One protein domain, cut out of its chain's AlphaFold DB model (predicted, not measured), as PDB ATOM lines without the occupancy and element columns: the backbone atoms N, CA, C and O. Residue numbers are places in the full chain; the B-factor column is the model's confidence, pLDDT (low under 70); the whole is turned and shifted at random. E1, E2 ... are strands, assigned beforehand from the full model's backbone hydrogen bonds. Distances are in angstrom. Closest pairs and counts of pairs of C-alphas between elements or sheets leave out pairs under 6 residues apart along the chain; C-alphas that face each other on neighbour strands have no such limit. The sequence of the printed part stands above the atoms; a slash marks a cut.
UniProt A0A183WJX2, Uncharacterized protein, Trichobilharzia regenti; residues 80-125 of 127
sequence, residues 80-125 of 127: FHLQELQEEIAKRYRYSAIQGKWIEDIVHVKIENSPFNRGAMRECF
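What this domain is: This is residues 80 to 125 of the 127 residues of an uncharacterized protein of Trichobilharzia regenti (UniProt A0A183WJX2). One long antiparallel hairpin, E1 and E2, makes an arm along the longest axis, and beyond the end of E2 the chain turns off and folds back on itself in a second, smaller loop with no named strand, at residues 111 to 125. The printed part has 46 residues, with two named strands, E1 then E2, in one antiparallel sheet, and no named helix; the class is all strand, though under half of the residues, 20 of 46, are in named elements. The whole is flat and only just extended, close to loose, with a radius of gyration of the C-alphas of 14.4 A and spans of 37 by 28 by 13 A.

Where its parts are: E1, residues 87 to 96, runs 26.8 A from C-alpha 87 at (-25.162, 47.815, 36.083) to C-alpha 96 at (0.693, 40.979, 37.005). E2, residues 101 to 110, measures 27.2 A and ends with C-alpha 110 at (-22.514, 49.010, 32.239). E2 bends by 55 degrees at residue 106.

How they stand to each other: E1 and E2 are antiparallel neighbours, with 157 degrees between their N-to-C directions. They form a hairpin with a tight link of 4 residues. C-alphas 89 and 108 face each other at 4.7 A. N 92 and O 105 are 2.8 A apart and N 109 and O 88 are 2.8 A apart, both within hydrogen-bond range. In the stretch after E2, residues 117 to 118 pair with residues 123 to 124, antiparallel.

The domain as a whole: The two C-alphas farthest apart, those of His 81 and Gly 100, are 38.3 A from each other. The C-alphas of residues 111 to 125 lie 8 to 19 A from the mean of all C-alphas. The printed part has no cut. The mean pLDDT of the printed part is 95.8, and no printed residue is under 70.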
ATOM      1  N   PHE A  80     -24.178  58.566  24.351       90.19
ATOM      2  CA  PHE A  80     -24.430  57.124  24.425       90.19
ATOM      3  C   PHE A  80     -25.278  56.739  25.638       90.19
ATOM      4  O   PHE A  80     -25.668  55.579  25.734       90.19
ATOM      5  N   HIS A  81     -25.557  57.680  26.551       91.56
ATOM      6  CA  HIS A  81     -26.417  57.463  27.717       91.56
ATOM      7  C   HIS A  81     -26.033  56.223  28.546       91.56
ATOM      8  O   HIS A  81     -26.888  55.546  29.119       91.56
ATOM      9  N   LEU A  82     -24.731  55.914  28.643       90.38
ATOM     10  CA  LEU A  82     -24.239  54.716  29.341       90.38
ATOM     11  C   LEU A  82     -24.642  54.697  30.823       90.38
ATOM     12  O   LEU A  82     -24.741  53.641  31.437       90.38
ATOM     13  N   GLN A  83     -24.903  55.866  31.404       90.12
ATOM     14  CA  GLN A  83     -25.344  56.055  32.779       90.12
ATOM     15  C   GLN A  83     -26.727  55.443  33.040       90.12
ATOM     16  O   GLN A  83     -26.977  55.000  34.163       90.12
ATOM     17  N   GLU A  84     -27.593  55.388  32.029       93.62
ATOM     18  CA  GLU A  84     -28.961  54.860  32.121       93.62
ATOM     19  C   GLU A  84     -29.007  53.331  32.004       93.62
ATOM     20  O   GLU A  84     -29.992  52.703  32.392       93.62
ATOM     21  N   LEU A  85     -27.932  52.722  31.498       94.12
ATOM     22  CA  LEU A  85     -27.834  51.280  31.335       94.12
ATOM     23  C   LEU A  85     -27.756  50.561  32.684       94.12
ATOM     24  O   LEU A  85     -27.276  51.093  33.696       94.12
ATOM     25  N   GLN A  86     -28.212  49.310  32.669       95.00
ATOM     26  CA  GLN A  86     -28.167  48.445  33.836       95.00
ATOM     27  C   GLN A  86     -26.717  48.132  34.213       95.00
ATOM     28  O   GLN A  86     -25.870  47.855  33.367       95.00
ATOM     29  N   GLU A  87     -26.449  48.178  35.513       96.50
ATOM     30  CA  GLU A  87     -25.162  47.815  36.083       96.50
ATOM     31  C   GLU A  87     -25.077  46.307  36.314       96.50
ATOM     32  O   GLU A  87     -25.974  45.692  36.894       96.50
ATOM     33  N   GLU A  88     -23.975  45.717  35.872       95.81
ATOM     34  CA  GLU A  88     -23.665  44.303  36.001       95.81
ATOM     35  C   GLU A  88     -22.380  44.116  36.808       95.81
ATOM     36  O   GLU A  88     -21.413  44.871  36.677       95.81
ATOM     37  N   ILE A  89     -22.351  43.082  37.647       97.44
ATOM     38  CA  ILE A  89     -21.178  42.738  38.451       97.44
ATOM     39  C   ILE A  89     -20.373  41.676  37.706       97.44
ATOM     40  O   ILE A  89     -20.877  40.593  37.411       97.44
ATOM     41  N   ALA A  90     -19.101  41.962  37.453       96.19
ATOM     42  CA  ALA A  90     -18.192  41.069  36.753       96.19
ATOM     43  C   ALA A  90     -16.934  40.786  37.578       96.19
ATOM     44  O   ALA A  90     -16.443  41.623  38.337       96.19
ATOM     45  N   LYS A  91     -16.361  39.596  37.389       97.69
ATOM     46  CA  LYS A  91     -15.051  39.250  37.939       97.69
ATOM     47  C   LYS A  91     -13.963  39.576  36.915       97.69
ATOM     48  O   LYS A  91     -13.932  39.001  35.827       97.69
ATOM     49  N   ARG A  92     -13.054  40.485  37.266       97.56
ATOM     50  CA  ARG A  92     -11.921  40.898  36.436       97.56
ATOM     51  C   ARG A  92     -10.652  40.180  36.873       97.56
ATOM     52  O   ARG A  92     -10.213  40.311  38.010       97.56
ATOM     53  N   TYR A  93     -10.015  39.511  35.922       97.12
ATOM     54  CA  TYR A  93      -8.711  38.885  36.102       97.12
ATOM     55  C   TYR A  93      -7.625  39.780  35.501       97.12
ATOM     56  O   TYR A  93      -7.594  39.999  34.291       97.12
ATOM     57  N   ARG A  94      -6.726  40.314  36.333       97.25
ATOM     58  CA  ARG A  94      -5.571  41.104  35.884       97.25
ATOM     59  C   ARG A  94      -4.291  40.310  36.067       97.25
ATOM     60  O   ARG A  94      -3.953  39.919  37.179       97.25
ATOM     61  N   TYR A  95      -3.554  40.110  34.984       97.75
ATOM     62  CA  TYR A  95      -2.244  39.479  35.061       97.75
ATOM     63  C   TYR A  95      -1.181  40.498  35.480       97.75
ATOM     64  O   TYR A  95      -0.977  41.508  34.808       97.75
ATOM     65  N   SER A  96      -0.486  40.226  36.583       96.31
ATOM     66  CA  SER A  96       0.693  40.979  37.005       96.31
ATOM     67  C   SER A  96       1.948  40.270  36.508       96.31
ATOM     68  O   SER A  96       2.374  39.270  37.085       96.31
ATOM     69  N   ALA A  97       2.567  40.803  35.452       96.75
ATOM     70  CA  ALA A  97       3.792  40.235  34.886       96.75
ATOM     71  C   ALA A  97       4.980  40.281  35.866       96.75
ATOM     72  O   ALA A  97       5.812  39.381  35.850       96.75
ATOM     73  N   ILE A  98       5.031  41.284  36.752       96.50
ATOM     74  CA  ILE A  98       6.094  41.431  37.766       96.50
ATOM     75  C   ILE A  98       6.026  40.296  38.793       96.50
ATOM     76  O   ILE A  98       7.050  39.780  39.226       96.50
ATOM     77  N   GLN A  99       4.814  39.909  39.190       94.88
ATOM     78  CA  GLN A  99       4.598  38.877  40.205       94.88
ATOM     79  C   GLN A  99       4.365  37.486  39.599       94.88
ATOM     80  O   GLN A  99       4.312  36.513  40.349       94.88
ATOM     81  N   GLY A 100       4.193  37.392  38.274       97.00
ATOM     82  CA  GLY A 100       3.848  36.157  37.565       97.00
ATOM     83  C   GLY A 100       2.504  35.569  37.998       97.00
ATOM     84  O   GLY A 100       2.337  34.351  38.008       97.00
ATOM     85  N   LYS A 101       1.565  36.413  38.442       97.56
ATOM     86  CA  LYS A 101       0.323  35.986  39.103       97.56
ATOM     87  C   LYS A 101      -0.893  36.705  38.541       97.56
ATOM     88  O   LYS A 101      -0.819  37.871  38.152       97.56
ATOM     89  N   TRP A 102      -2.018  36.001  38.549       97.56
ATOM     90  CA  TRP A 102      -3.332  36.582  38.301       97.56
ATOM     91  C   TRP A 102      -3.894  37.177  39.590       97.56
ATOM     92  O   TRP A 102      -3.780  36.584  40.660       97.56
ATOM     93  N   ILE A 103      -4.479  38.362  39.465       96.88
ATOM     94  CA  ILE A 103      -5.177  39.087  40.523       96.88
ATOM     95  C   ILE A 103      -6.658  39.098  40.149       96.88
ATOM     96  O   ILE A 103      -6.995  39.396  39.001       96.88
ATOM     97  N   GLU A 104      -7.524  38.773  41.104       97.81
ATOM     98  CA  GLU A 104      -8.977  38.789  40.927       97.81
ATOM     99  C   GLU A 104      -9.567  40.032  41.594       97.81
ATOM    100  O   GLU A 104      -9.367  40.244  42.788       97.81
ATOM    101  N   ASP A 105     -10.316  40.826  40.831       97.06
ATOM    102  CA  ASP A 105     -11.108  41.948  41.333       97.06
ATOM    103  C   ASP A 105     -12.590  41.716  40.989       97.06
ATOM    104  O   ASP A 105     -12.906  41.139  39.947       97.06
ATOM    105  N   ILE A 106     -13.508  42.217  41.813       97.88
ATOM    106  CA  ILE A 106     -14.919  42.363  41.433       97.88
ATOM    107  C   ILE A 106     -15.126  43.800  40.952       97.88
ATOM    108  O   ILE A 106     -14.721  44.743  41.630       97.88
ATOM    109  N   VAL A 107     -15.698  43.961  39.761       96.81
ATOM    110  CA  VAL A 107     -15.937  45.256  39.115       96.81
ATOM    111  C   VAL A 107     -17.398  45.390  38.715       96.81
ATOM    112  O   VAL A 107     -18.074  44.400  38.454       96.81
ATOM    113  N   HIS A 108     -17.856  46.631  38.647       96.62
ATOM    114  CA  HIS A 108     -19.196  46.994  38.217       96.62
ATOM    115  C   HIS A 108     -19.114  47.621  36.828       96.62
ATOM    116  O   HIS A 108     -18.255  48.474  36.587       96.62
ATOM    117  N   VAL A 109     -19.941  47.148  35.904       95.44
ATOM    118  CA  VAL A 109     -19.816  47.424  34.473       95.44
ATOM    119  C   VAL A 109     -21.195  47.718  33.891       95.44
ATOM    120  O   VAL A 109     -22.153  47.031  34.221       95.44
ATOM    121  N   LYS A 110     -21.302  48.721  33.016       95.94
ATOM    122  CA  LYS A 110     -22.514  49.010  32.239       95.94
ATOM    123  C   LYS A 110     -22.192  48.794  30.770       95.94
ATOM    124  O   LYS A 110     -21.275  49.426  30.268       95.94
ATOM    125  N   ILE A 111     -22.884  47.877  30.105       94.50
ATOM    126  CA  ILE A 111     -22.566  47.484  28.726       94.50
ATOM    127  C   ILE A 111     -23.732  47.862  27.821       94.50
ATOM    128  O   ILE A 111     -24.883  47.558  28.121       94.50
ATOM    129  N   GLU A 112     -23.438  48.522  26.704       94.69
ATOM    130  CA  GLU A 112     -24.438  48.846  25.684       94.69
ATOM    131  C   GLU A 112     -25.072  47.568  25.103       94.69
ATOM    132  O   GLU A 112     -24.378  46.597  24.812       94.69
ATOM    133  N   ASN A 113     -26.390  47.559  24.879       92.19
ATOM    134  CA  ASN A 113     -27.104  46.366  24.401       92.19
ATOM    135  C   ASN A 113     -26.731  45.948  22.968       92.19
ATOM    136  O   ASN A 113     -26.936  44.795  22.587       92.19
ATOM    137  N   SER A 114     -26.227  46.878  22.152       93.44
ATOM    138  CA  SER A 114     -25.881  46.635  20.751       93.44
ATOM    139  C   SER A 114     -24.383  46.811  20.497       93.44
ATOM    140  O   SER A 114     -23.806  47.799  20.953       93.44
ATOM    141  N   PRO A 115     -23.745  45.921  19.716       96.25
ATOM    142  CA  PRO A 115     -22.338  46.069  19.381       96.25
ATOM    143  C   PRO A 115     -22.135  47.215  18.385       96.25
ATOM    144  O   PRO A 115     -22.861  47.333  17.397       96.25
ATOM    145  N   PHE A 116     -21.103  48.029  18.599       95.44
ATOM    146  CA  PHE A 116     -20.746  49.120  17.689       95.44
ATOM    147  C   PHE A 116     -19.796  48.687  16.571       95.44
ATOM    148  O   PHE A 116     -19.635  49.400  15.582       95.44
ATOM    149  N   ASN A 117     -19.126  47.546  16.739       96.81
ATOM    150  CA  ASN A 117     -18.222  46.991  15.740       96.81
ATOM    151  C   ASN A 117     -18.184  45.461  15.831       96.81
ATOM    152  O   ASN A 117     -18.442  44.884  16.889       96.81
ATOM    153  N   ARG A 118     -17.860  44.800  14.718       97.44
ATOM    154  CA  ARG A 118     -17.772  43.341  14.603       97.44
ATOM    155  C   ARG A 118     -16.519  42.966  13.815       97.44
ATOM    156  O   ARG A 118     -16.333  43.402  12.684       97.44
ATOM    157  N   GLY A 119     -15.653  42.165  14.426       95.94
ATOM    158  CA  GLY A 119     -14.539  41.494  13.759       95.94
ATOM    159  C   GLY A 119     -14.923  40.085  13.302       95.94
ATOM    160  O   GLY A 119     -16.068  39.667  13.431       95.94
ATOM    161  N   ALA A 120     -13.947  39.309  12.822       96.62
ATOM    162  CA  ALA A 120     -14.200  37.955  12.313       96.62
ATOM    163  C   ALA A 120     -14.746  36.974  13.373       96.62
ATOM    164  O   ALA A 120     -15.501  36.069  13.040       96.62
ATOM    165  N   MET A 121     -14.352  37.136  14.640       97.69
ATOM    166  CA  MET A 121     -14.726  36.230  15.740       97.69
ATOM    167  C   MET A 121     -15.232  36.964  16.987       97.69
ATOM    168  O   MET A 121     -15.406  36.344  18.033       97.69
ATOM    169  N   ARG A 122     -15.363  38.294  16.940       97.44
ATOM    170  CA  ARG A 122     -15.632  39.113  18.129       97.44
ATOM    171  C   ARG A 122     -16.570  40.255  17.798       97.44
ATOM    172  O   ARG A 122     -16.475  40.830  16.719       97.44
ATOM    173  N   GLU A 123     -17.384  40.630  18.768       97.44
ATOM    174  CA  GLU A 123     -18.187  41.846  18.737       97.44
ATOM    175  C   GLU A 123     -17.670  42.815  19.805       97.44
ATOM    176  O   GLU A 123     -17.178  42.396  20.856       97.44
ATOM    177  N   CYS A 124     -17.721  44.110  19.512       96.75
ATOM    178  CA  CYS A 124     -17.253  45.170  20.394       96.75
ATOM    179  C   CYS A 124     -18.440  45.994  20.876       96.75
ATOM    180  O   CYS A 124     -19.215  46.505  20.066       96.75
ATOM    181  N   PHE A 125     -18.525  46.163  22.189       95.81
ATOM    182  CA  PHE A 125     -19.555  46.937  22.874       95.81
ATOM    183  C   PHE A 125     -18.912  48.135  23.566       95.81
ATOM    184  O   PHE A 125     -17.721  48.094  23.894       95.81
TER     185      PHE A 125